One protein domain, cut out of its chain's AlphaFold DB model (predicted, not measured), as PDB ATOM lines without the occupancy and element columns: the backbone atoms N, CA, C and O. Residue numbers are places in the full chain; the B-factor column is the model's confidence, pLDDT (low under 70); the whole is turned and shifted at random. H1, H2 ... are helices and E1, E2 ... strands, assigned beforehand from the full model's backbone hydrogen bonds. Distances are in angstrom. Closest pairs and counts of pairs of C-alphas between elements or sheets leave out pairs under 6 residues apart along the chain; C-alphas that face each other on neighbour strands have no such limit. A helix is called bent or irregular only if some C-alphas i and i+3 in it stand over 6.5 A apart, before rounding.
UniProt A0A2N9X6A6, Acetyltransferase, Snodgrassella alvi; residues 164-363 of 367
ATOM      1  N   ASP A 164     192.083 160.441 152.441       93.75
ATOM      2  CA  ASP A 164     192.438 160.425 151.019       93.75
ATOM      3  C   ASP A 164     191.269 160.759 150.082       93.75
ATOM      4  O   ASP A 164     191.480 161.167 148.938       93.75
ATOM      5  N   ASP A 165     190.043 160.682 150.595       94.00
ATOM      6  CA  ASP A 165     188.802 160.940 149.876       94.00
ATOM      7  C   ASP A 165     188.228 162.345 150.131       94.00
ATOM      8  O   ASP A 165     187.060 162.596 149.830       94.00
ATOM      9  N   ILE A 166     189.022 163.299 150.634       94.19
ATOM     10  CA  ILE A 166     188.581 164.681 150.924       94.19
ATOM     11  C   ILE A 166     187.761 165.334 149.792       94.19
ATOM     12  O   ILE A 166     186.791 166.043 150.055       94.19
ATOM     13  N   LEU A 167     188.083 165.060 148.522       95.25
ATOM     14  CA  LEU A 167     187.359 165.617 147.374       95.25
ATOM     15  C   LEU A 167     185.975 164.997 147.172       95.25
ATOM     16  O   LEU A 167     185.082 165.678 146.667       95.25
ATOM     17  N   LYS A 168     185.756 163.755 147.619       95.75
ATOM     18  CA  LYS A 168     184.428 163.128 147.626       95.75
ATOM     19  C   LYS A 168     183.487 163.807 148.620       95.75
ATOM     20  O   LYS A 168     182.272 163.783 148.428       95.75
ATOM     21  N   ASN A 169     184.044 164.457 149.644       93.75
ATOM     22  CA  ASN A 169     183.274 165.213 150.626       93.75
ATOM     23  C   ASN A 169     182.928 166.621 150.148       93.75
ATOM     24  O   ASN A 169     181.955 167.183 150.651       93.75
ATOM     25  N   TYR A 170     183.626 167.158 149.139       93.62
ATOM     26  CA  TYR A 170     183.356 168.491 148.602       93.62
ATOM     27  C   TYR A 170     181.853 168.701 148.316       93.62
ATOM     28  O   TYR A 170     181.200 167.808 147.763       93.62
ATOM     29  N   PRO A 171     181.282 169.866 148.674       90.94
ATOM     30  CA  PRO A 171     181.899 171.005 149.371       90.94
ATOM     31  C   PRO A 171     181.855 170.903 150.904       90.94
ATOM     32  O   PRO A 171     182.274 171.835 151.585       90.94
ATOM     33  N   VAL A 172     181.345 169.808 151.468       90.31
ATOM     34  CA  VAL A 172     181.265 169.608 152.920       90.31
ATOM     35  C   VAL A 172     182.663 169.400 153.497       90.31
ATOM     36  O   VAL A 172     183.548 168.845 152.844       90.31
ATOM     37  N   ILE A 173     182.860 169.884 154.719       88.94
ATOM     38  CA  ILE A 173     184.109 169.766 155.466       88.94
ATOM     39  C   ILE A 173     183.884 168.718 156.549       88.94
ATOM     40  O   ILE A 173     182.915 168.819 157.297       88.94
ATOM     41  N   GLU A 174     184.754 167.715 156.596       86.88
ATOM     42  CA  GLU A 174     184.766 166.691 157.637       86.88
ATOM     43  C   GLU A 174     185.891 167.019 158.623       86.88
ATOM     44  O   GLU A 174     187.000 167.357 158.210       86.88
ATOM     45  N   PHE A 175     185.584 166.959 159.916       84.94
ATOM     46  CA  PHE A 175     186.507 167.270 161.013       84.94
ATOM     47  C   PHE A 175     187.012 166.000 161.706       84.94
ATOM     48  O   PHE A 175     187.801 166.079 162.644       84.94
ATOM     49  N   SER A 176     186.558 164.827 161.261       86.62
ATOM     50  CA  SER A 176     186.960 163.540 161.808       86.62
ATOM     51  C   SER A 176     186.973 162.466 160.722       86.62
ATOM     52  O   SER A 176     185.928 162.039 160.229       86.62
ATOM     53  N   TYR A 177     188.173 162.017 160.362       90.25
ATOM     54  CA  TYR A 177     188.382 160.826 159.549       90.25
ATOM     55  C   TYR A 177     188.810 159.664 160.456       90.25
ATOM     56  O   TYR A 177     189.319 159.865 161.559       90.25
ATOM     57  N   ASN A 178     188.621 158.428 160.000       91.56
ATOM     58  CA  ASN A 178     189.023 157.242 160.762       91.56
ATOM     59  C   ASN A 178     190.540 157.177 160.986       91.56
ATOM     60  O   ASN A 178     190.998 156.646 161.996       91.56
ATOM     61  N   ASP A 179     191.303 157.668 160.016       91.44
ATOM     62  CA  ASP A 179     192.759 157.600 159.943       91.44
ATOM     63  C   ASP A 179     193.441 158.947 160.222       91.44
ATOM     64  O   ASP A 179     194.667 159.014 160.320       91.44
ATOM     65  N   TYR A 180     192.662 160.022 160.377       94.69
ATOM     66  CA  TYR A 180     193.191 161.367 160.542       94.69
ATOM     67  C   TYR A 180     192.233 162.289 161.304       94.69
ATOM     68  O   TYR A 180     191.026 162.292 161.071       94.69
ATOM     69  N   ALA A 181     192.783 163.138 162.172       93.56
ATOM     70  CA  ALA A 181     192.046 164.205 162.841       93.56
ATOM     71  C   ALA A 181     192.482 165.565 162.262       93.56
ATOM     72  O   ALA A 181     193.555 166.053 162.635       93.56
ATOM     73  N   PRO A 182     191.684 166.162 161.355       94.44
ATOM     74  CA  PRO A 182     191.921 167.488 160.799       94.44
ATOM     75  C   PRO A 182     192.202 168.548 161.851       94.44
ATOM     76  O   PRO A 182     191.464 168.689 162.828       94.44
ATOM     77  N   LYS A 183     193.241 169.347 161.618       96.31
ATOM     78  CA  LYS A 183     193.557 170.504 162.450       96.31
ATOM     79  C   LYS A 183     193.104 171.783 161.749       96.31
ATOM     80  O   LYS A 183     193.391 171.977 160.563       96.31
ATOM     81  N   PRO A 184     192.398 172.680 162.453       97.31
ATOM     82  CA  PRO A 184     192.040 173.968 161.897       97.31
ATOM     83  C   PRO A 184     193.199 174.962 162.033       97.31
ATOM     84  O   PRO A 184     193.845 175.075 163.074       97.31
ATOM     85  N   TYR A 185     193.428 175.729 160.974       98.38
ATOM     86  CA  TYR A 185     194.435 176.779 160.905       98.38
ATOM     87  C   TYR A 185     193.835 178.050 160.324       98.38
ATOM     88  O   TYR A 185     193.008 178.016 159.413       98.38
ATOM     89  N   LEU A 186     194.301 179.193 160.807       98.31
ATOM     90  CA  LEU A 186     194.100 180.473 160.146       98.31
ATOM     91  C   LEU A 186     195.248 180.704 159.160       98.31
ATOM     92  O   LEU A 186     196.414 180.588 159.534       98.31
ATOM     93  N   LEU A 187     194.917 181.063 157.916       98.38
ATOM     94  CA  LEU A 187     195.885 181.362 156.857       98.38
ATOM     95  C   LEU A 187     195.651 182.770 156.304       98.38
ATOM     96  O   LEU A 187     194.597 183.051 155.728       98.38
ATOM     97  N   SER A 188     196.645 183.645 156.450       97.50
ATOM     98  CA  SER A 188     196.601 185.002 155.910       97.50
ATOM     99  C   SER A 188     196.803 185.043 154.404       97.50
ATOM    100  O   SER A 188     197.748 184.466 153.862       97.50
ATOM    101  N   ILE A 189     195.983 185.849 153.736       96.12
ATOM    102  CA  ILE A 189     196.185 186.238 152.342       96.12
ATOM    103  C   ILE A 189     196.042 187.753 152.229       96.12
ATOM    104  O   ILE A 189     195.094 188.349 152.749       96.12
ATOM    105  N   LYS A 190     196.995 188.387 151.544       93.75
ATOM    106  CA  LYS A 190     196.936 189.826 151.294       93.75
ATOM    107  C   LYS A 190     195.780 190.184 150.350       93.75
ATOM    108  O   LYS A 190     195.476 189.398 149.449       93.75
ATOM    109  N   PRO A 191     195.172 191.374 150.500       91.25
ATOM    110  CA  PRO A 191     194.141 191.887 149.603       91.25
ATOM    111  C   PRO A 191     194.443 191.724 148.113       91.25
ATOM    112  O   PRO A 191     193.566 191.281 147.379       91.25
ATOM    113  N   GLU A 192     195.674 192.013 147.667       87.75
ATOM    114  CA  GLU A 192     196.036 191.940 146.244       87.75
ATOM    115  C   GLU A 192     195.928 190.530 145.629       87.75
ATOM    116  O   GLU A 192     195.782 190.393 144.413       87.75
ATOM    117  N   TRP A 193     195.968 189.480 146.455       89.31
ATOM    118  CA  TRP A 193     195.886 188.084 146.013       89.31
ATOM    119  C   TRP A 193     194.568 187.414 146.397       89.31
ATOM    120  O   TRP A 193     194.118 186.505 145.701       89.31
ATOM    121  N   HIS A 194     193.933 187.862 147.482       91.75
ATOM    122  CA  HIS A 194     192.764 187.208 148.069       91.75
ATOM    123  C   HIS A 194     191.586 187.110 147.097       91.75
ATOM    124  O   HIS A 194     191.152 186.002 146.787       91.75
ATOM    125  N   THR A 195     191.109 188.235 146.559       83.12
ATOM    126  CA  THR A 195     189.924 188.265 145.683       83.12
ATOM    127  C   THR A 195     190.158 187.518 144.371       83.12
ATOM    128  O   THR A 195     189.254 186.854 143.868       83.12
ATOM    129  N   ARG A 196     191.388 187.566 143.838       82.62
ATOM    130  CA  ARG A 196     191.783 186.798 142.643       82.62
ATOM    131  C   ARG A 196     191.698 185.291 142.899       82.62
ATOM    132  O   ARG A 196     191.311 184.540 142.003       82.62
ATOM    133  N   LEU A 197     192.075 184.856 144.106       87.94
ATOM    134  CA  LEU A 197     192.148 183.441 144.483       87.94
ATOM    135  C   LEU A 197     190.779 182.899 144.867       87.94
ATOM    136  O   LEU A 197     190.444 181.771 144.513       87.94
ATOM    137  N   LEU A 198     189.986 183.709 145.562       88.88
ATOM    138  CA  LEU A 198     188.716 183.334 146.172       88.88
ATOM    139  C   LEU A 198     187.625 184.328 145.749       88.88
ATOM    140  O   LEU A 198     187.149 185.125 146.562       88.88
ATOM    141  N   PRO A 199     187.197 184.291 144.476       81.88
ATOM    142  CA  PRO A 199     186.308 185.303 143.899       81.88
ATOM    143  C   PRO A 199     184.934 185.347 144.565       81.88
ATOM    144  O   PRO A 199     184.382 186.423 144.777       81.88
ATOM    145  N   ASN A 200     184.396 184.192 144.975       79.88
ATOM    146  CA  ASN A 200     183.109 184.122 145.673       79.88
ATOM    147  C   ASN A 200     183.175 184.742 147.083       79.88
ATOM    148  O   ASN A 200     182.142 184.938 147.722       79.88
ATOM    149  N   SER A 201     184.376 185.063 147.567       80.94
ATOM    150  CA  SER A 201     184.627 185.678 148.865       80.94
ATOM    151  C   SER A 201     184.980 187.168 148.773       80.94
ATOM    152  O   SER A 201     185.311 187.755 149.810       80.94
ATOM    153  N   ILE A 202     184.819 187.792 147.596       82.19
ATOM    154  CA  ILE A 202     184.960 189.243 147.380       82.19
ATOM    155  C   ILE A 202     184.182 190.053 148.430       82.19
ATOM    156  O   ILE A 202     183.096 189.657 148.871       82.19
ATOM    157  N   LEU A 203     184.758 191.162 148.888       80.69
ATOM    158  CA  LEU A 203     184.105 192.089 149.812       80.69
ATOM    159  C   LEU A 203     183.261 193.114 149.048       80.69
ATOM    160  O   LEU A 203     183.603 193.510 147.941       80.69
ATOM    161  N   GLN A 204     182.196 193.628 149.672       71.69
ATOM    162  CA  GLN A 204     181.372 194.703 149.088       71.69
ATOM    163  C   GLN A 204     182.171 195.981 148.775       71.69
ATOM    164  O   GLN A 204     181.769 196.783 147.941       71.69
ATOM    165  N   THR A 205     183.293 196.182 149.464       69.56
ATOM    166  CA  THR A 205     184.195 197.327 149.294       69.56
ATOM    167  C   THR A 205     185.235 197.125 148.189       69.56
ATOM    168  O   THR A 205     186.058 198.013 147.964       69.56
ATOM    169  N   GLU A 206     185.236 195.969 147.523       69.88
ATOM    170  CA  GLU A 206     186.164 195.630 146.446       69.88
ATOM    171  C   GLU A 206     185.489 195.768 145.082       69.88
ATOM    172  O   GLU A 206     184.294 195.529 144.922       69.88
ATOM    173  N   ASN A 207     186.270 196.166 144.076       63.72
ATOM    174  CA  ASN A 207     185.751 196.323 142.727       63.72
ATOM    175  C   ASN A 207     185.674 194.956 142.032       63.72
ATOM    176  O   ASN A 207     186.691 194.282 141.866       63.72
ATOM    177  N   ALA A 208     184.480 194.574 141.573       61.56
ATOM    178  CA  ALA A 208     184.273 193.357 140.793       61.56
ATOM    179  C   ALA A 208     185.088 193.336 139.486       61.56
ATOM    180  O   ALA A 208     185.365 192.261 138.970       61.56
ATOM    181  N   SER A 209     185.553 194.487 138.985       54.94
ATOM    182  CA  SER A 209     186.461 194.573 137.834       54.94
ATOM    183  C   SER A 209     187.819 193.897 138.065       54.94
ATOM    184  O   SER A 209     188.546 193.678 137.103       54.94
ATOM    185  N   ILE A 210     188.182 193.575 139.315       58.09
ATOM    186  CA  ILE A 210     189.371 192.774 139.661       58.09
ATOM    187  C   ILE A 210     189.181 191.309 139.228       58.09
ATOM    188  O   ILE A 210     190.156 190.599 138.991       58.09
ATOM    189  N   LEU A 211     187.930 190.864 139.065       55.56
ATOM    190  CA  LEU A 211     187.548 189.544 138.564       55.56
ATOM    191  C   LEU A 211     187.605 189.480 137.028       55.56
ATOM    192  O   LEU A 211     186.727 188.882 136.407       55.56
ATOM    193  N   GLN A 212     188.610 190.101 136.398       51.44
ATOM    194  CA  GLN A 212     188.904 189.790 134.995       51.44
ATOM    195  C   GLN A 212     189.088 188.269 134.886       51.44
ATOM    196  O   GLN A 212     189.735 187.674 135.744       51.44
ATOM    197  N   ASP A 213     188.441 187.643 133.903       48.34
ATOM    198  CA  ASP A 213     188.204 186.193 133.825       48.34
ATOM    199  C   ASP A 213     189.516 185.393 133.649       48.34
ATOM    200  O   ASP A 213     189.880 184.955 132.558       48.34
ATOM    201  N   ILE A 214     190.268 185.195 134.735       54.53
ATOM    202  CA  ILE A 214     191.413 184.285 134.758       54.53
ATOM    203  C   ILE A 214     190.874 182.895 135.108       54.53
ATOM    204  O   ILE A 214     190.304 182.673 136.174       54.53
ATOM    205  N   SER A 215     191.063 181.923 134.213       53.56
ATOM    206  CA  SER A 215     190.594 180.531 134.356       53.56
ATOM    207  C   SER A 215     190.774 179.890 135.761       53.56
ATOM    208  O   SER A 215     189.847 179.200 136.198       53.56
ATOM    209  N   PRO A 216     191.875 180.119 136.521       56.03
ATOM    210  CA  PRO A 216     192.065 179.545 137.863       56.03
ATOM    211  C   PRO A 216     191.067 180.045 138.918       56.03
ATOM    212  O   PRO A 216     190.756 179.330 139.875       56.03
ATOM    213  N   THR A 217     190.525 181.252 138.750       60.69
ATOM    214  CA  THR A 217     189.633 181.921 139.708       60.69
ATOM    215  C   THR A 217     188.358 181.102 139.956       60.69
ATOM    216  O   THR A 217     187.919 180.972 141.099       60.69
ATOM    217  N   ASN A 218     187.861 180.379 138.946       67.62
ATOM    218  CA  ASN A 218     186.612 179.610 139.015       67.62
ATOM    219  C   ASN A 218     186.768 178.092 139.273       67.62
ATOM    220  O   ASN A 218     185.761 177.383 139.286       67.62
ATOM    221  N   SER A 219     187.988 177.578 139.489       82.88
ATOM    222  CA  SER A 219     188.193 176.162 139.861       82.88
ATOM    223  C   SER A 219     187.859 175.897 141.337       82.88
ATOM    224  O   SER A 219     187.952 176.797 142.176       82.88
ATOM    225  N   ILE A 220     187.503 174.650 141.651       91.56
ATOM    226  CA  ILE A 220     187.422 174.129 143.021       91.56
ATOM    227  C   ILE A 220     188.805 174.153 143.680       91.56
ATOM    228  O   ILE A 220     188.917 174.510 144.848       91.56
ATOM    229  N   HIS A 221     189.848 173.810 142.927       93.75
ATOM    230  CA  HIS A 221     191.210 173.692 143.427       93.75
ATOM    231  C   HIS A 221     191.930 175.036 143.359       93.75
ATOM    232  O   HIS A 221     191.788 175.783 142.386       93.75
ATOM    233  N   LYS A 222     192.738 175.315 144.379       94.19
ATOM    234  CA  LYS A 222     193.560 176.517 144.504       94.19
ATOM    235  C   LYS A 222     194.980 176.135 144.872       94.19
ATOM    236  O   LYS A 222     195.192 175.205 145.646       94.19
ATOM    237  N   VAL A 223     195.941 176.878 144.334       95.44
ATOM    238  CA  VAL A 223     197.345 176.814 144.739       95.44
ATOM    239  C   VAL A 223     197.781 178.192 145.217       95.44
ATOM    240  O   VAL A 223     197.650 179.181 144.495       95.44
ATOM    241  N   TYR A 224     198.310 178.254 146.435       95.44
ATOM    242  CA  TYR A 224     198.830 179.475 147.038       95.44
ATOM    243  C   TYR A 224     200.293 179.299 147.429       95.44
ATOM    244  O   TYR A 224     200.681 178.260 147.964       95.44
ATOM    245  N   LEU A 225     201.093 180.324 147.144       95.50
ATOM    246  CA  LEU A 225     202.511 180.378 147.465       95.50
ATOM    247  C   LEU A 225     202.718 181.408 148.568       95.50
ATOM    248  O   LEU A 225     202.188 182.516 148.489       95.50
ATOM    249  N   CYS A 226     203.483 181.047 149.595       95.19
ATOM    250  CA  CYS A 226     203.782 181.948 150.699       95.19
ATOM    251  C   CYS A 226     205.133 181.651 151.365       95.19
ATOM    252  O   CYS A 226     205.821 180.678 151.059       95.19
ATOM    253  N   SER A 227     205.517 182.539 152.278       95.06
ATOM    254  CA  SER A 227     206.753 182.485 153.068       95.06
ATOM    255  C   SER A 227     206.467 182.590 154.570       95.06
ATOM    256  O   SER A 227     207.320 183.017 155.344       95.06
ATOM    257  N   MET A 228     205.223 182.314 154.971       95.56
ATOM    258  CA  MET A 228     204.786 182.429 156.360       95.56
ATOM    259  C   MET A 228     205.339 181.261 157.172       95.56
ATOM    260  O   MET A 228     205.348 180.129 156.696       95.56
ATOM    261  N   SER A 229     205.782 181.537 158.397       94.25
ATOM    262  CA  SER A 229     206.340 180.516 159.284       94.25
ATOM    263  C   SER A 229     205.306 179.447 159.644       94.25
ATOM    264  O   SER A 229     204.119 179.751 159.771       94.25
ATOM    265  N   ASN A 230     205.779 178.222 159.895       95.25
ATOM    266  CA  ASN A 230     205.007 177.070 160.378       95.25
ATOM    267  C   ASN A 230     203.992 176.474 159.385       95.25
ATOM    268  O   ASN A 230     203.267 175.551 159.760       95.25
ATOM    269  N   VAL A 231     203.929 176.961 158.143       96.75
ATOM    270  CA  VAL A 231     203.035 176.430 157.092       96.75
ATOM    271  C   VAL A 231     203.389 174.989 156.708       96.75
ATOM    272  O   VAL A 231     202.532 174.230 156.269       96.75
ATOM    273  N   ASP A 232     204.638 174.588 156.920       96.19
ATOM    274  CA  ASP A 232     205.143 173.227 156.745       96.19
ATOM    275  C   ASP A 232     204.524 172.186 157.693       96.19
ATOM    276  O   ASP A 232     204.715 170.994 157.481       96.19
ATOM    277  N   ASN A 233     203.729 172.614 158.681       95.94
ATOM    278  CA  ASN A 233     202.938 171.718 159.531       95.94
ATOM    279  C   ASN A 233     201.614 171.259 158.897       95.94
ATOM    280  O   ASN A 233     200.894 170.484 159.527       95.94
ATOM    281  N   LEU A 234     201.251 171.766 157.716       97.94
ATOM    282  CA  LEU A 234     200.006 171.398 157.045       97.94
ATOM    283  C   LEU A 234     200.070 169.984 156.471       97.94
ATOM    284  O   LEU A 234     201.017 169.617 155.775       97.94
ATOM    285  N   HIS A 235     198.997 169.234 156.682       97.25
ATOM    286  CA  HIS A 235     198.786 167.918 156.099       97.25
ATOM    287  C   HIS A 235     197.483 167.890 155.303       97.25
ATOM    288  O   HIS A 235     196.600 168.737 155.450       97.25
ATOM    289  N   LYS A 236     197.352 166.884 154.438       97.62
ATOM    290  CA  LYS A 236     196.101 166.609 153.732       97.62
ATOM    291  C   LYS A 236     194.953 166.449 154.732       97.62
ATOM    292  O   LYS A 236     195.106 165.767 155.738       97.62
ATOM    293  N   GLY A 237     193.813 167.062 154.430       96.88
ATOM    294  CA  GLY A 237     192.630 167.046 155.287       96.88
ATOM    295  C   GLY A 237     192.573 168.176 156.312       96.88
ATOM    296  O   GLY A 237     191.483 168.448 156.805       96.88
ATOM    297  N   ASP A 238     193.679 168.879 156.592       97.94
ATOM    298  CA  ASP A 238     193.654 170.056 157.468       97.94
ATOM    299  C   ASP A 238     192.739 171.159 156.926       97.94
ATOM    300  O   ASP A 238     192.480 171.270 155.724       97.94
ATOM    301  N   ILE A 239     192.240 172.001 157.830       97.62
ATOM    302  CA  ILE A 239     191.177 172.962 157.532       97.62
ATOM    303  C   ILE A 239     191.745 174.373 157.596       97.62
ATOM    304  O   ILE A 239     192.329 174.780 158.595       97.62
ATOM    305  N   LEU A 240     191.548 175.149 156.534       98.50
ATOM    306  CA  LEU A 240     192.052 176.514 156.426       98.50
ATOM    307  C   LEU A 240     190.912 177.522 156.532       98.50
ATOM    308  O   LEU A 240     190.047 177.596 155.660       98.50
ATOM    309  N   PHE A 241     190.968 178.369 157.554       98.06
ATOM    310  CA  PHE A 241     190.175 179.584 157.675       98.06
ATOM    311  C   PHE A 241     190.936 180.730 157.008       98.06
ATOM    312  O   PHE A 241     191.941 181.225 157.525       98.06
ATOM    313  N   ILE A 242     190.467 181.152 155.832       98.19
ATOM    314  CA  ILE A 242     191.175 182.146 155.025       98.19
ATOM    315  C   ILE A 242     190.926 183.549 155.568       98.19
ATOM    316  O   ILE A 242     189.823 184.097 155.442       98.19
ATOM    317  N   TYR A 243     191.980 184.139 156.121       98.00
ATOM    318  CA  TYR A 243     191.999 185.470 156.704       98.00
ATOM    319  C   TYR A 243     192.577 186.479 155.712       98.00
ATOM    320  O   TYR A 243     193.775 186.527 155.444       98.00
ATOM    321  N   ARG A 244     191.716 187.322 155.149       96.81
ATOM    322  CA  ARG A 244     192.145 188.448 154.323       96.81
ATOM    323  C   ARG A 244     192.686 189.549 155.231       96.81
ATOM    324  O   ARG A 244     191.957 190.037 156.100       96.81
ATOM    325  N   THR A 245     193.933 189.970 155.026       95.88
ATOM    326  CA  THR A 245     194.550 191.027 155.845       95.88
ATOM    327  C   THR A 245     193.973 192.413 155.529       95.88
ATOM    328  O   THR A 245     193.202 192.595 154.582       95.88
ATOM    329  N   THR A 246     194.337 193.415 156.333       94.06
ATOM    330  CA  THR A 246     193.975 194.817 156.076       94.06
ATOM    331  C   THR A 246     194.510 195.290 154.723       94.06
ATOM    332  O   THR A 246     195.571 194.857 154.281       94.06
ATOM    333  N   ASP A 247     193.785 196.208 154.090       91.69
ATOM    334  CA  ASP A 247     194.202 196.923 152.877       91.69
ATOM    335  C   ASP A 247     194.905 198.256 153.184       91.69
ATOM    336  O   ASP A 247     195.093 199.080 152.294       91.69
ATOM    337  N   GLY A 248     195.236 198.502 154.455       92.25
ATOM    338  CA  GLY A 248     195.934 199.706 154.902       92.25
ATOM    339  C   GLY A 248     195.061 200.962 155.002       92.25
ATOM    340  O   GLY A 248     195.533 201.975 155.504       92.25
ATOM    341  N   LYS A 249     193.778 200.918 154.615       91.56
ATOM    342  CA  LYS A 249     192.875 202.093 154.639       91.56
ATOM    343  C   LYS A 249     192.257 202.391 156.011       91.56
ATOM    344  O   LYS A 249     191.398 203.257 156.136       91.56
ATOM    345  N   GLY A 250     192.631 201.635 157.039       92.62
ATOM    346  CA  GLY A 250     192.128 201.797 158.400       92.62
ATOM    347  C   GLY A 250     192.529 200.640 159.317       92.62
ATOM    348  O   GLY A 250     193.254 199.733 158.891       92.62
ATOM    349  N   PRO A 251     192.052 200.636 160.574       94.50
ATOM    350  CA  PRO A 251     192.498 199.670 161.569       94.50
ATOM    351  C   PRO A 251     192.197 198.223 161.169       94.50
ATOM    352  O   PRO A 251     191.063 197.868 160.831       94.50
ATOM    353  N   ALA A 252     193.205 197.356 161.290       94.38
ATOM    354  CA  ALA A 252     193.093 195.936 160.954       94.38
ATOM    355  C   ALA A 252     191.965 195.223 161.718       94.38
ATOM    356  O   ALA A 252     191.378 194.289 161.176       94.38
ATOM    357  N   LYS A 253     191.627 195.709 162.924       95.50
ATOM    358  CA  LYS A 253     190.506 195.251 163.761       95.50
ATOM    359  C   LYS A 253     189.171 195.192 163.006       95.50
ATOM    360  O   LYS A 253     188.398 194.268 163.232       95.50
ATOM    361  N   TYR A 254     188.918 196.136 162.103       94.25
ATOM    362  CA  TYR A 254     187.649 196.237 161.370       94.25
ATOM    363  C   TYR A 254     187.758 195.814 159.905       94.25
ATOM    364  O   TYR A 254     186.743 195.535 159.275       94.25
ATOM    365  N   ARG A 255     188.976 195.792 159.353       94.00
ATOM    366  CA  ARG A 255     189.205 195.608 157.912       94.00
ATOM    367  C   ARG A 255     189.746 194.239 157.527       94.00
ATOM    368  O   ARG A 255     189.571 193.826 156.386       94.00
ATOM    369  N   SER A 256     190.398 193.548 158.457       96.62
ATOM    370  CA  SER A 256     190.843 192.174 158.225       96.62
ATOM    371  C   SER A 256     189.728 191.218 158.621       96.62
ATOM    372  O   SER A 256     189.069 191.434 159.643       96.62
ATOM    373  N   VAL A 257     189.501 190.187 157.815       97.19
ATOM    374  CA  VAL A 257     188.318 189.329 157.936       97.19
ATOM    375  C   VAL A 257     188.629 187.885 157.575       97.19
ATOM    376  O   VAL A 257     189.367 187.633 156.626       97.19
ATOM    377  N   VAL A 258     188.007 186.927 158.264       97.94
ATOM    378  CA  VAL A 258     187.881 185.562 157.736       97.94
ATOM    379  C   VAL A 258     186.767 185.546 156.693       97.94
ATOM    380  O   VAL A 258     185.690 186.118 156.890       97.94
ATOM    381  N   THR A 259     187.054 184.924 155.556       96.00
ATOM    382  CA  THR A 259     186.246 185.036 154.332       96.00
ATOM    383  C   THR A 259     185.785 183.697 153.771       96.00
ATOM    384  O   THR A 259     184.781 183.646 153.052       96.00
ATOM    385  N   SER A 260     186.517 182.627 154.071       95.00
ATOM    386  CA  SER A 260     186.328 181.307 153.479       95.00
ATOM    387  C   SER A 260     186.823 180.219 154.416       95.00
ATOM    388  O   SER A 260     187.720 180.471 155.222       95.00
ATOM    389  N   ILE A 261     186.298 179.010 154.233       95.75
ATOM    390  CA  ILE A 261     186.869 177.786 154.794       95.75
ATOM    391  C   ILE A 261     187.223 176.844 153.642       95.75
ATOM    392  O   ILE A 261     186.447 176.702 152.693       95.75
ATOM    393  N   CYS A 262     188.414 176.259 153.704       96.94
ATOM    394  CA  CYS A 262     188.997 175.397 152.681       96.94
ATOM    395  C   CYS A 262     189.572 174.124 153.315       96.94
ATOM    396  O   CYS A 262     189.869 174.121 154.509       96.94
ATOM    397  N   VAL A 263     189.775 173.076 152.518       97.44
ATOM    398  CA  VAL A 263     190.422 171.826 152.956       97.44
ATOM    399  C   VAL A 263     191.730 171.624 152.200       97.44
ATOM    400  O   VAL A 263     191.749 171.696 150.968       97.44
ATOM    401  N   VAL A 264     192.816 171.372 152.932       98.44
ATOM    402  CA  VAL A 264     194.149 171.115 152.380       98.44
ATOM    403  C   VAL A 264     194.139 169.812 151.592       98.44
ATOM    404  O   VAL A 264     193.778 168.754 152.099       98.44
ATOM    405  N   GLU A 265     194.574 169.895 150.341       97.81
ATOM    406  CA  GLU A 265     194.792 168.737 149.476       97.81
ATOM    407  C   GLU A 265     196.227 168.240 149.577       97.81
ATOM    408  O   GLU A 265     196.465 167.035 149.621       97.81
ATOM    409  N   GLU A 266     197.180 169.173 149.591       97.56
ATOM    410  CA  GLU A 266     198.601 168.861 149.543       97.56
ATOM    411  C   GLU A 266     199.441 170.062 149.993       97.56
ATOM    412  O   GLU A 266     199.130 171.215 149.677       97.56
ATOM    413  N   TYR A 267     200.543 169.782 150.686       97.75
ATOM    414  CA  TYR A 267     201.612 170.738 150.953       97.75
ATOM    415  C   TYR A 267     202.884 170.298 150.222       97.75
ATOM    416  O   TYR A 267     203.261 169.128 150.257       97.75
ATOM    417  N   GLN A 268     203.560 171.249 149.581       97.19
ATOM    418  CA  GLN A 268     204.866 171.058 148.957       97.19
ATOM    419  C   GLN A 268     205.792 172.216 149.332       97.19
ATOM    420  O   GLN A 268     205.366 173.369 149.440       97.19
ATOM    421  N   ASN A 269     207.084 171.928 149.474       96.75
ATOM    422  CA  ASN A 269     208.104 172.968 149.519       96.75
ATOM    423  C   ASN A 269     208.652 173.194 148.105       96.75
ATOM    424  O   ASN A 269     208.899 172.235 147.384       96.75
ATOM    425  N   ILE A 270     208.895 174.440 147.697       96.00
ATOM    426  CA  ILE A 270     209.408 174.750 146.352       96.00
ATOM    427  C   ILE A 270     210.705 173.993 146.016       96.00
ATOM    428  O   ILE A 270     210.968 173.688 144.854       96.00
ATOM    429  N   ASN A 271     211.501 173.647 147.031       94.88
ATOM    430  CA  ASN A 271     212.760 172.934 146.865       94.88
ATOM    431  C   ASN A 271     212.591 171.425 146.598       94.88
ATOM    432  O   ASN A 271     213.577 170.771 146.274       94.88
ATOM    433  N   THR A 272     211.380 170.859 146.699       96.06
ATOM    434  CA  THR A 272     211.119 169.446 146.351       96.06
ATOM    435  C   THR A 272     210.975 169.228 144.843       96.06
ATOM    436  O   THR A 272     211.119 168.104 144.354       96.06
ATOM    437  N   PHE A 273     210.722 170.290 144.075       96.62
ATOM    438  CA  PHE A 273     210.592 170.212 142.625       96.62
ATOM    439  C   PHE A 273     211.962 170.062 141.962       96.62
ATOM    440  O   PHE A 273     212.873 170.858 142.180       96.62
ATOM    441  N   LYS A 274     212.095 169.065 141.079       96.62
ATOM    442  CA  LYS A 274     213.366 168.783 140.386       96.62
ATOM    443  C   LYS A 274     213.764 169.867 139.382       96.62
ATOM    444  O   LYS A 274     214.944 170.042 139.107       96.62
ATOM    445  N   ASN A 275     212.785 170.545 138.786       96.38
ATOM    446  CA  ASN A 275     212.997 171.586 137.784       96.38
ATOM    447  C   ASN A 275     211.783 172.524 137.699       96.38
ATOM    448  O   ASN A 275     210.726 172.256 138.278       96.38
ATOM    449  N   ILE A 276     211.956 173.617 136.951       96.31
ATOM    450  CA  ILE A 276     210.919 174.629 136.752       96.31
ATOM    451  C   ILE A 276     209.689 174.065 136.034       96.31
ATOM    452  O   ILE A 276     208.577 174.438 136.384       96.31
ATOM    453  N   ASP A 277     209.847 173.125 135.099       96.44
ATOM    454  CA  ASP A 277     208.721 172.574 134.336       96.44
ATOM    455  C   ASP A 277     207.740 171.813 135.234       96.44
ATOM    456  O   ASP A 277     206.523 171.958 135.098       96.44
ATOM    457  N   LEU A 278     208.256 171.035 136.194       96.44
ATOM    458  CA  LEU A 278     207.433 170.342 137.187       96.44
ATOM    459  C   LEU A 278     206.734 171.328 138.129       96.44
ATOM    460  O   LEU A 278     205.549 171.156 138.412       96.44
ATOM    461  N   PHE A 279     207.439 172.372 138.570       96.75
ATOM    462  CA  PHE A 279     206.865 173.441 139.389       96.75
ATOM    463  C   PHE A 279     205.740 174.180 138.644       96.75
ATOM    464  O   PHE A 279     204.634 174.319 139.162       96.75
ATOM    465  N   MET A 280     205.974 174.571 137.391       95.62
ATOM    466  CA  MET A 280     204.991 175.259 136.554       95.62
ATOM    467  C   MET A 280     203.777 174.377 136.269       95.62
ATOM    468  O   MET A 280     202.643 174.841 136.395       95.62
ATOM    469  N   ARG A 281     203.989 173.096 135.944       93.81
ATOM    470  CA  ARG A 281     202.902 172.131 135.724       93.81
ATOM    471  C   ARG A 281     202.023 171.966 136.965       93.81
ATOM    472  O   ARG A 281     200.819 171.774 136.816       93.81
ATOM    473  N   TYR A 282     202.607 172.040 138.158       94.31
ATOM    474  CA  TYR A 282     201.881 171.939 139.421       94.31
ATOM    475  C   TYR A 282     201.138 173.237 139.781       94.31
ATOM    476  O   TYR A 282     199.946 173.200 140.086       94.31
ATOM    477  N   CYS A 283     201.810 174.392 139.720       93.06
ATOM    478  CA  CYS A 283     201.270 175.665 140.205       93.06
ATOM    479  C   CYS A 283     200.349 176.367 139.199       93.06
ATOM    480  O   CYS A 283     199.240 176.768 139.556       93.06
ATOM    481  N   ALA A 284     200.780 176.509 137.942       89.69
ATOM    482  CA  ALA A 284     200.106 177.356 136.955       89.69
ATOM    483  C   ALA A 284     198.618 177.023 136.732       89.69
ATOM    484  O   ALA A 284     197.832 177.948 136.521       89.69
ATOM    485  N   PRO A 285     198.163 175.751 136.795       86.69
ATOM    486  CA  PRO A 285     196.761 175.449 136.543       86.69
ATOM    487  C   PRO A 285     195.772 176.066 137.538       86.69
ATOM    488  O   PRO A 285     194.646 176.360 137.125       86.69
ATOM    489  N   TYR A 286     196.185 176.244 138.798       89.12
ATOM    490  CA  TYR A 286     195.310 176.568 139.931       89.12
ATOM    491  C   TYR A 286     195.814 177.734 140.797       89.12
ATOM    492  O   TYR A 286     195.156 178.102 141.771       89.12
ATOM    493  N   SER A 287     196.969 178.314 140.468       87.19
ATOM    494  CA  SER A 287     197.471 179.508 141.144       87.19
ATOM    495  C   SER A 287     196.918 180.784 140.518       87.19
ATOM    496  O   SER A 287     196.586 180.813 139.334       87.19
ATOM    497  N   ILE A 288     196.868 181.855 141.306       82.44
ATOM    498  CA  ILE A 288     196.522 183.191 140.804       82.44
ATOM    499  C   ILE A 288     197.684 183.926 140.163       82.44
ATOM    500  O   ILE A 288     197.463 184.977 139.564       82.44
ATOM    501  N   PHE A 289     198.896 183.408 140.321       86.56
ATOM    502  CA  PHE A 289     200.097 184.050 139.834       86.56
ATOM    503  C   PHE A 289     200.227 183.819 138.333       86.56
ATOM    504  O   PHE A 289     199.931 182.738 137.817       86.56
ATOM    505  N   THR A 290     200.652 184.864 137.643       87.50
ATOM    506  CA  THR A 290     201.030 184.828 136.235       87.50
ATOM    507  C   THR A 290     202.223 183.899 136.027       87.50
ATOM    508  O   THR A 290     202.931 183.530 136.969       87.50
ATOM    509  N   VAL A 291     202.449 183.498 134.776       89.94
ATOM    510  CA  VAL A 291     203.598 182.654 134.428       89.94
ATOM    511  C   VAL A 291     204.899 183.353 134.814       89.94
ATOM    512  O   VAL A 291     205.799 182.724 135.365       89.94
ATOM    513  N   GLU A 292     204.959 184.661 134.597       92.12
ATOM    514  CA  GLU A 292     206.092 185.524 134.900       92.12
ATOM    515  C   GLU A 292     206.342 185.601 136.413       92.12
ATOM    516  O   GLU A 292     207.472 185.380 136.855       92.12
ATOM    517  N   GLU A 293     205.290 185.822 137.216       91.94
ATOM    518  CA  GLU A 293     205.373 185.806 138.687       91.94
ATOM    519  C   GLU A 293     205.864 184.443 139.199       91.94
ATOM    520  O   GLU A 293     206.771 184.379 140.025       91.94
ATOM    521  N   LEU A 294     205.325 183.330 138.686       94.25
ATOM    522  CA  LEU A 294     205.765 181.988 139.083       94.25
ATOM    523  C   LEU A 294     207.237 181.734 138.726       94.25
ATOM    524  O   LEU A 294     207.987 181.204 139.547       94.25
ATOM    525  N   GLN A 295     207.678 182.130 137.531       95.06
ATOM    526  CA  GLN A 295     209.082 182.020 137.121       95.06
ATOM    527  C   GLN A 295     210.006 182.875 137.997       95.06
ATOM    528  O   GLN A 295     211.138 182.479 138.287       95.06
ATOM    529  N   GLU A 296     209.557 184.056 138.415       94.81
ATOM    530  CA  GLU A 296     210.282 184.895 139.367       94.81
ATOM    531  C   GLU A 296     210.365 184.239 140.749       94.81
ATOM    532  O   GLU A 296     211.455 184.136 141.311       94.81
ATOM    533  N   TYR A 297     209.254 183.730 141.281       93.94
ATOM    534  CA  TYR A 297     209.226 183.078 142.593       93.94
ATOM    535  C   TYR A 297     210.037 181.798 142.638       93.94
ATOM    536  O   TYR A 297     210.670 181.513 143.655       93.94
ATOM    537  N   TRP A 298     210.077 181.070 141.520       95.31
ATOM    538  CA  TRP A 298     211.066 180.033 141.309       95.31
ATOM    539  C   TRP A 298     212.461 180.641 141.466       95.31
ATOM    540  O   TRP A 298     213.118 180.367 142.463       95.31
ATOM    541  N   ARG A 299     212.917 181.519 140.571       94.88
ATOM    542  CA  ARG A 299     214.299 182.042 140.599       94.88
ATOM    543  C   ARG A 299     214.734 182.603 141.959       94.88
ATOM    544  O   ARG A 299     215.819 182.265 142.422       94.88
ATOM    545  N   ASN A 300     213.883 183.398 142.599       94.19
ATOM    546  CA  ASN A 300     214.233 184.130 143.815       94.19
ATOM    547  C   ASN A 300     214.005 183.322 145.099       94.19
ATOM    548  O   ASN A 300     214.524 183.693 146.145       94.19
ATOM    549  N   ARG A 301     213.222 182.231 145.046       91.38
ATOM    550  CA  ARG A 301     212.844 181.410 146.213       91.38
ATOM    551  C   ARG A 301     212.200 182.213 147.356       91.38
ATOM    552  O   ARG A 301     212.218 181.784 148.503       91.38
ATOM    553  N   ASN A 302     211.568 183.345 147.036       85.88
ATOM    554  CA  ASN A 302     210.929 184.223 148.022       85.88
ATOM    555  C   ASN A 302     209.690 183.586 148.672       85.88
ATOM    556  O   ASN A 302     209.366 183.909 149.810       85.88
ATOM    557  N   PHE A 303     209.009 182.672 147.971       90.31
ATOM    558  CA  PHE A 303     207.864 181.920 148.485       90.31
ATOM    559  C   PHE A 303     208.156 180.424 148.426       90.31
ATOM    560  O   PHE A 303     208.081 179.802 147.366       90.31
ATOM    561  N   ILE A 304     208.528 179.857 149.573       93.88
ATOM    562  CA  ILE A 304     208.991 178.470 149.663       93.88
ATOM    563  C   ILE A 304     207.879 177.467 149.965       93.88
ATOM    564  O   ILE A 304     208.054 176.283 149.689       93.88
ATOM    565  N   HIS A 305     206.751 177.917 150.515       97.38
ATOM    566  CA  HIS A 305     205.626 177.059 150.866       97.38
ATOM    567  C   HIS A 305     204.563 177.117 149.775       97.38
ATOM    568  O   HIS A 305     204.108 178.203 149.410       97.38
ATOM    569  N   ILE A 306     204.147 175.951 149.289       97.50
ATOM    570  CA  ILE A 306     203.128 175.802 148.255       97.50
ATOM    571  C   ILE A 306     202.001 174.956 148.841       97.50
ATOM    572  O   ILE A 306     202.191 173.787 149.171       97.50
ATOM    573  N   ILE A 307     200.821 175.556 148.969       97.94
ATOM    574  CA  ILE A 307     199.640 174.917 149.546       97.94
ATOM    575  C   ILE A 307     198.629 174.710 148.429       97.94
ATOM    576  O   ILE A 307     198.218 175.676 147.779       97.94
ATOM    577  N   ARG A 308     198.204 173.464 148.225       97.56
ATOM    578  CA  ARG A 308     197.060 173.127 147.384       97.56
ATOM    579  C   ARG A 308     195.863 172.820 148.271       97.56
ATOM    580  O   ARG A 308     195.978 172.057 149.226       97.56
ATOM    581  N   PHE A 309     194.719 173.413 147.964       97.56
ATOM    582  CA  PHE A 309     193.500 173.239 148.748       97.56
ATOM    583  C   PHE A 309     192.246 173.363 147.885       97.56
ATOM    584  O   PHE A 309     192.263 173.999 146.827       97.56
ATOM    585  N   SER A 310     191.146 172.796 148.371       95.88
ATOM    586  CA  SER A 310     189.824 172.968 147.774       95.88
ATOM    587  C   SER A 310     189.115 174.171 148.393       95.88
ATOM    588  O   SER A 310     189.186 174.411 149.595       95.88
ATOM    589  N   TYR A 311     188.446 174.972 147.566       93.19
ATOM    590  CA  TYR A 311     187.653 176.117 148.001       93.19
ATOM    591  C   TYR A 311     186.222 175.672 148.323       93.19
ATOM    592  O   TYR A 311     185.328 175.715 147.471       93.19
ATOM    593  N   ASN A 312     186.035 175.193 149.554       92.75
ATOM    594  CA  ASN A 312     184.794 174.577 150.023       92.75
ATOM    595  C   ASN A 312     183.681 175.600 150.252       92.75
ATOM    596  O   ASN A 312     182.598 175.467 149.688       92.75
ATOM    597  N   ILE A 313     183.940 176.618 151.081       90.31
ATOM    598  CA  ILE A 313     182.894 177.520 151.572       90.31
ATOM    599  C   ILE A 313     183.353 178.971 151.470       90.31
ATOM    600  O   ILE A 313     184.375 179.358 152.035       90.31
ATOM    601  N   ALA A 314     182.545 179.801 150.810       90.50
ATOM    602  CA  ALA A 314     182.575 181.250 150.976       90.50
ATOM    603  C   ALA A 314     181.655 181.615 152.146       90.50
ATOM    604  O   ALA A 314     180.465 181.305 152.100       90.50
ATOM    605  N   LEU A 315     182.183 182.240 153.201       90.94
ATOM    606  CA  LEU A 315     181.370 182.556 154.377       90.94
ATOM    607  C   LEU A 315     180.277 183.567 154.013       90.94
ATOM    608  O   LEU A 315     180.621 184.617 153.481       90.94
ATOM    609  N   PRO A 316     178.992 183.337 154.327       88.50
ATOM    610  CA  PRO A 316     177.939 184.332 154.112       88.50
ATOM    611  C   PRO A 316     178.225 185.667 154.812       88.50
ATOM    612  O   PRO A 316     177.995 186.734 154.244       88.50
ATOM    613  N   ARG A 317     178.787 185.611 156.026       92.50
ATOM    614  CA  ARG A 317     179.199 186.777 156.818       92.50
ATOM    615  C   ARG A 317     180.715 186.808 156.982       92.50
ATOM    616  O   ARG A 317     181.345 185.797 157.268       92.50
ATOM    617  N   ARG A 318     181.312 187.989 156.814       93.62
ATOM    618  CA  ARG A 318     182.755 188.193 156.999       93.62
ATOM    619  C   ARG A 318     183.044 188.444 158.476       93.62
ATOM    620  O   ARG A 318     182.556 189.420 159.039       93.62
ATOM    621  N   VAL A 319     183.838 187.576 159.097       96.69
ATOM    622  CA  VAL A 319     184.149 187.680 160.530       96.69
ATOM    623  C   VAL A 319     185.357 188.590 160.704       96.69
ATOM    624  O   VAL A 319     186.462 188.232 160.304       96.69
ATOM    625  N   THR A 320     185.154 189.785 161.257       97.69
ATOM    626  CA  THR A 320     186.225 190.781 161.434       97.69
ATOM    627  C   THR A 320     187.243 190.340 162.473       97.69
ATOM    628  O   THR A 320     186.900 189.657 163.434       97.69
ATOM    629  N   ARG A 321     188.493 190.800 162.344       97.75
ATOM    630  CA  ARG A 321     189.548 190.559 163.341       97.75
ATOM    631  C   ARG A 321     189.109 190.926 164.758       97.75
ATOM    632  O   ARG A 321     189.402 190.191 165.689       97.75
ATOM    633  N   GLY A 322     188.380 192.028 164.927       97.69
ATOM    634  CA  GLY A 322     187.803 192.409 166.215       97.69
ATOM    635  C   GLY A 322     186.871 191.337 166.774       97.69
ATOM    636  O   GLY A 322     187.010 190.965 167.930       97.69
ATOM    637  N   SER A 323     185.987 190.782 165.941       97.44
ATOM    638  CA  SER A 323     185.127 189.662 166.336       97.44
ATOM    639  C   SER A 323     185.922 188.390 166.635       97.44
ATOM    640  O   SER A 323     185.564 187.665 167.555       97.44
ATOM    641  N   LEU A 324     186.996 188.109 165.895       98.06
ATOM    642  CA  LEU A 324     187.858 186.951 166.161       98.06
ATOM    643  C   LEU A 324     188.530 187.053 167.537       98.06
ATOM    644  O   LEU A 324     188.602 186.071 168.263       98.06
ATOM    645  N   ILE A 325     188.985 188.249 167.911       98.00
ATOM    646  CA  ILE A 325     189.612 188.497 169.215       98.00
ATOM    647  C   ILE A 325     188.570 188.437 170.335       98.00
ATOM    648  O   ILE A 325     188.788 187.774 171.339       98.00
ATOM    649  N   THR A 326     187.442 189.130 170.177       97.75
ATOM    650  CA  THR A 326     186.457 189.280 171.258       97.75
ATOM    651  C   THR A 326     185.576 188.048 171.442       97.75
ATOM    652  O   THR A 326     185.299 187.685 172.576       97.75
ATOM    653  N   ASN A 327     185.131 187.417 170.352       97.25
ATOM    654  CA  ASN A 327     184.139 186.339 170.411       97.25
ATOM    655  C   ASN A 327     184.768 184.949 170.282       97.25
ATOM    656  O   ASN A 327     184.283 184.018 170.909       97.25
ATOM    657  N   ALA A 328     185.837 184.805 169.489       96.56
ATOM    658  CA  ALA A 328     186.576 183.545 169.356       96.56
ATOM    659  C   ALA A 328     187.868 183.518 170.199       96.56
ATOM    660  O   ALA A 328     188.634 182.567 170.115       96.56
ATOM    661  N   TYR A 329     188.129 184.546 171.016       97.12
ATOM    662  CA  TYR A 329     189.278 184.611 171.929       97.12
ATOM    663  C   TYR A 329     190.645 184.405 171.253       97.12
ATOM    664  O   TYR A 329     191.577 183.871 171.859       97.12
ATOM    665  N   LEU A 330     190.794 184.822 169.989       97.62
ATOM    666  CA  LEU A 330     192.095 184.774 169.321       97.62
ATOM    667  C   LEU A 330     193.049 185.813 169.942       97.62
ATOM    668  O   LEU A 330     192.661 186.970 170.137       97.62
ATOM    669  N   PRO A 331     194.315 185.449 170.202       95.81
ATOM    670  CA  PRO A 331     195.286 186.348 170.813       95.81
ATOM    671  C   PRO A 331     195.594 187.552 169.914       95.81
ATOM    672  O   PRO A 331     196.085 187.422 168.790       95.81
ATOM    673  N   GLU A 332     195.362 188.758 170.435       94.19
ATOM    674  CA  GLU A 332     195.559 189.993 169.672       94.19
ATOM    675  C   GLU A 332     197.015 190.180 169.218       94.19
ATOM    676  O   GLU A 332     197.248 190.557 168.070       94.19
ATOM    677  N   ASN A 333     197.989 189.856 170.070       93.94
ATOM    678  CA  ASN A 333     199.417 190.069 169.800       93.94
ATOM    679  C   ASN A 333     200.117 188.867 169.138       93.94
ATOM    680  O   ASN A 333     201.342 188.856 169.037       93.94
ATOM    681  N   ALA A 334     199.375 187.844 168.703       94.25
ATOM    682  CA  ALA A 334     199.962 186.695 168.016       94.25
ATOM    683  C   ALA A 334     200.365 187.005 166.566       94.25
ATOM    684  O   ALA A 334     199.997 188.027 165.987       94.25
ATOM    685  N   TYR A 335     201.099 186.082 165.948       95.38
ATOM    686  CA  TYR A 335     201.413 186.138 164.525       95.38
ATOM    687  C   TYR A 335     200.197 185.735 163.677       95.38
ATOM    688  O   TYR A 335     199.856 184.563 163.585       95.38
ATOM    689  N   TRP A 336     199.558 186.708 163.019       96.19
ATOM    690  CA  TRP A 336     198.352 186.477 162.210       96.19
ATOM    691  C   TRP A 336     198.607 185.885 160.820       96.19
ATOM    692  O   TRP A 336     197.647 185.610 160.109       96.19
ATOM    693  N   GLY A 337     199.867 185.675 160.420       95.50
ATOM    694  CA  GLY A 337     200.197 185.111 159.109       95.50
ATOM    695  C   GLY A 337     199.699 183.674 158.957       95.50
ATOM    696  O   GLY A 337     198.930 183.362 158.052       95.50
ATOM    697  N   PHE A 338     200.085 182.817 159.891       97.94
ATOM    698  CA  PHE A 338     199.623 181.441 159.972       97.94
ATOM    699  C   PHE A 338     199.596 181.030 161.442       97.94
ATOM    700  O   PHE A 338     200.598 181.196 162.139       97.94
ATOM    701  N   MET A 339     198.459 180.534 161.929       96.38
ATOM    702  CA  MET A 339     198.347 180.066 163.314       96.38
ATOM    703  C   MET A 339     197.391 178.875 163.436       96.38
ATOM    704  O   MET A 339     196.389 178.835 162.718       96.38
ATOM    705  N   PRO A 340     197.668 177.923 164.345       97.44
ATOM    706  CA  PRO A 340     196.702 176.892 164.700       97.44
ATOM    707  C   PRO A 340     195.492 177.510 165.402       97.44
ATOM    708  O   PRO A 340     195.616 178.501 166.125       97.44
ATOM    709  N   LEU A 341     194.334 176.896 165.201       97.06
ATOM    710  CA  LEU A 341     193.099 177.183 165.918       97.06
ATOM    711  C   LEU A 341     192.737 175.968 166.776       97.06
ATOM    712  O   LEU A 341     193.073 174.832 166.441       97.06
ATOM    713  N   THR A 342     192.032 176.188 167.881       95.75
ATOM    714  CA  THR A 342     191.333 175.091 168.562       95.75
ATOM    715  C   THR A 342     190.040 174.750 167.815       95.75
ATOM    716  O   THR A 342     189.519 175.566 167.050       95.75
ATOM    717  N   ASN A 343     189.481 173.563 168.059       92.00
ATOM    718  CA  ASN A 343     188.184 173.186 167.485       92.00
ATOM    719  C   ASN A 343     187.069 174.155 167.914       92.00
ATOM    720  O   ASN A 343     186.254 174.552 167.091       92.00
ATOM    721  N   GLU A 344     187.091 174.618 169.167       94.06
ATOM    722  CA  GLU A 344     186.144 175.618 169.679       94.06
ATOM    723  C   GLU A 344     186.274 176.965 168.948       94.06
ATOM    724  O   GLU A 344     185.273 177.583 168.577       94.06
ATOM    725  N   GLN A 345     187.506 177.412 168.682       96.50
ATOM    726  CA  GLN A 345     187.750 178.623 167.898       96.50
ATOM    727  C   GLN A 345     187.240 178.464 166.467       96.50
ATOM    728  O   GLN A 345     186.568 179.355 165.952       96.50
ATOM    729  N   ALA A 346     187.532 177.330 165.828       94.81
ATOM    730  CA  ALA A 346     187.074 177.022 164.481       94.81
ATOM    731  C   ALA A 346     185.537 177.018 164.381       94.81
ATOM    732  O   ALA A 346     184.985 177.668 163.488       94.81
ATOM    733  N   ASP A 347     184.852 176.362 165.322       91.94
ATOM    734  CA  ASP A 347     183.388 176.327 165.392       91.94
ATOM    735  C   ASP A 347     182.793 177.723 165.610       91.94
ATOM    736  O   ASP A 347     181.929 178.174 164.854       91.94
ATOM    737  N   THR A 348     183.348 178.482 166.557       95.06
ATOM    738  CA  THR A 348     182.917 179.861 166.822       95.06
ATOM    739  C   THR A 348     183.056 180.738 165.573       95.06
ATOM    740  O   THR A 348     182.148 181.498 165.226       95.06
ATOM    741  N   ILE A 349     184.171 180.629 164.842       95.81
ATOM    742  CA  ILE A 349     184.387 181.380 163.597       95.81
ATOM    743  C   ILE A 349     183.383 180.956 162.520       95.81
ATOM    744  O   ILE A 349     182.822 181.819 161.839       95.81
ATOM    745  N   ALA A 350     183.123 179.657 162.366       92.38
ATOM    746  CA  ALA A 350     182.133 179.135 161.427       92.38
ATOM    747  C   ALA A 350     180.709 179.633 161.738       92.38
ATOM    748  O   ALA A 350     179.979 180.052 160.828       92.38
ATOM    749  N   GLN A 351     180.332 179.656 163.018       92.00
ATOM    750  CA  GLN A 351     179.052 180.175 163.495       92.00
ATOM    751  C   GLN A 351     178.910 181.675 163.209       92.00
ATOM    752  O   GLN A 351     177.934 182.107 162.584       92.00
ATOM    753  N   LEU A 352     179.908 182.480 163.587       94.69
ATOM    754  CA  LEU A 352     179.942 183.918 163.288       94.69
ATOM    755  C   LEU A 352     179.881 184.176 161.775       94.69
ATOM    756  O   LEU A 352     179.184 185.086 161.317       94.69
ATOM    757  N   GLY A 353     180.537 183.319 160.990       93.12
ATOM    758  CA  GLY A 353     180.510 183.324 159.530       93.12
ATOM    759  C   GLY A 353     179.144 183.006 158.911       93.12
ATOM    760  O   GLY A 353     178.949 183.255 157.722       93.12
ATOM    761  N   GLY A 354     178.179 182.515 159.697       89.38
ATOM    762  CA  GLY A 354     176.801 182.256 159.270       89.38
ATOM    763  C   GLY A 354     176.595 180.919 158.559       89.38
ATOM    764  O   GLY A 354     175.562 180.726 157.921       89.38
ATOM    765  N   ILE A 355     177.547 179.985 158.656       81.88
ATOM    766  CA  ILE A 355     177.478 178.690 157.956       81.88
ATOM    767  C   ILE A 355     176.212 177.914 158.335       81.88
ATOM    768  O   ILE A 355     175.485 177.431 157.464       81.88
ATOM    769  N   TYR A 356     175.918 177.843 159.632       75.62
ATOM    770  CA  TYR A 356     174.780 177.094 160.159       75.62
ATOM    771  C   TYR A 356     173.423 177.718 159.834       75.62
ATOM    772  O   TYR A 356     172.415 177.024 159.824       75.62
ATOM    773  N   GLU A 357     173.364 179.013 159.558       71.25
ATOM    774  CA  GLU A 357     172.117 179.687 159.181       71.25
ATOM    775  C   GLU A 357     171.819 179.494 157.688       71.25
ATOM    776  O   GLU A 357     170.661 179.456 157.271       71.25
ATOM    777  N   TYR A 358     172.873 179.348 156.883       63.31
ATOM    778  CA  TYR A 358     172.796 179.402 155.429       63.31
ATOM    779  C   TYR A 358     172.437 178.064 154.781       63.31
ATOM    780  O   TYR A 358     171.721 178.041 153.779       63.31
ATOM    781  N   SER A 359     172.890 176.935 155.337       61.34
ATOM    782  CA  SER A 359     172.521 175.629 154.790       61.34
ATOM    783  C   SER A 359     172.577 174.493 155.804       61.34
ATOM    784  O   SER A 359     173.589 174.281 156.474       61.34
ATOM    785  N   ASP A 360     171.523 173.673 155.826       61.53
ATOM    786  CA  ASP A 360     171.506 172.402 156.562       61.53
ATOM    787  C   ASP A 360     172.532 171.398 156.022       61.53
ATOM    788  O   ASP A 360     172.880 170.448 156.718       61.53
ATOM    789  N   VAL A 361     173.018 171.604 154.792       57.81
ATOM    790  CA  VAL A 361     174.138 170.856 154.204       57.81
ATOM    791  C   VAL A 361     175.398 170.994 155.062       57.81
ATOM    792  O   VAL A 361     176.084 170.007 155.299       57.81
ATOM    793  N   TYR A 362     175.677 172.196 155.571       57.75
ATOM    794  CA  TYR A 362     176.885 172.473 156.353       57.75
ATOM    795  C   TYR A 362     176.696 172.294 157.860       57.75
ATOM    796  O   TYR A 362     177.675 172.193 158.593       57.75
ATOM    797  N   LYS A 363     175.449 172.181 158.337       54.00
ATOM    798  CA  LYS A 363     175.159 171.768 159.722       54.00
ATOM    799  C   LYS A 363     175.643 170.349 160.031       54.00
ATOM    800  O   LYS A 363     175.679 169.968 161.197       54.00
TER     801      LYS A 363
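What this domain is: This is residues 164 to 363 of the 367 residues of the protein "Acetyltransferase" of Snodgrassella alvi (UniProt A0A2N9X6A6). A strongly twisted sheet of six strands runs through the middle of this model, with short helices over both faces: H1, H8 and H9 over one, H2 over the other. The two long strands E4 and E5 are sharply bent; beyond one end of them H5 and H6 form a pair of helices far from the middle, and near their other end H7 packs on H4. The printed part has 200 residues, with nine named helices and six named strands in the order H1 E1 H2 H3 E2 E3 H4 E4 H5 H6 E5 H7 E6 H8 H9. The sheet is mixed, in the order E2 E5 E4 E3 E1 E6, and the class is mixed, helices and strands. The whole is compact, with a radius of gyration of the C-alphas of 16.3 A and spans of 45 by 45 by 33 A.

How they stand to each other: Start at H1, residues 164 to 169, which is on the sheet at a height of 9.4 A; the C-alphas of Ile 166 and Glu 265, 7.6 A apart, are its closest to E4, residues 257 to 269. Next find E1, residues 184 to 189, and then H2, residues 191 to 197, on the opposite face from H1. H2 lies over E1 at a height of 7.8 A. H3, residues 215 to 218, is not on the sheet; it and H2 only just touch, with 3 pairs of C-alphas within 8 A, the closest being Leu 197 and Thr 217 at 5.6 A. E2, residues 221 to 226, is an edge strand, antiparallel to E5, residues 305 to 320; look at N 222 and O 309, 2.8 A apart. E3, residues 239 to 244, is parallel to E1, with N 185 and O 239 at 2.8 A, and antiparallel to E4, with N 240 and O 262 at 2.8 A. H4, residues 252 to 255, only grazes the sheet. E4 bends by 88 degrees at residue 265, and E5, antiparallel to it, bends by 116 degrees at residue 316; N 268 and O 306 are 2.9 A apart. H5, residues 276 to 283, touches H6, residues 291 to 300, at a steep tilt of 60 degrees, opposite ways, with the C-alphas of Ile 276 and Trp 298 closest at 7.1 A. H7, residues 321 to 326, touches H4; their closest C-alphas, of Lys 253 and Gly 322, are 4.6 A apart. E6, residues 338 to 340, is the other edge strand, antiparallel to E1, with N 186 and O 339 at 2.9 A. H8, residues 343 to 352, is on the same face as H1, at a height of 8.4 A. H9, residues 355 to 358, is also on that face and lies over E5. In H5, H6, H7 and H8 each O i to N i+4 pair is within hydrogen-bond range; in H1 0 of 2 are, beside 2 of 3 O i to N i+3 pairs, and in H2 1 of 3, beside 3 of 4; H3, H4 and H9 are too short for an O i to N i+4 pair.

Where its parts are: Find C-alpha 164, where H1 begins, at (192.438, 160.425, 151.019). E4 starts at C-alpha 257, (188.318, 189.329, 157.936), and covers 27.0 A; E5 covers 26.0 A. E1, E2 and E3 measure 16.1 A, 16.7 A and 15.8 A, H6 14.3 A and H8 14.2 A. H9 ends at C-alpha 358, (172.796, 179.402, 155.429).

The domain as a whole: The C-alphas of Asn 275 and Glu 357, 46.8 A apart, are the farthest pair. The printed part has no cut. The links H1 to E1, H2 to H3, E2 to E3 and H7 to E6 are long. Confidence is under 70 at residues 205 to 218 and 358 to 363; the mean pLDDT of the printed part is 90.0.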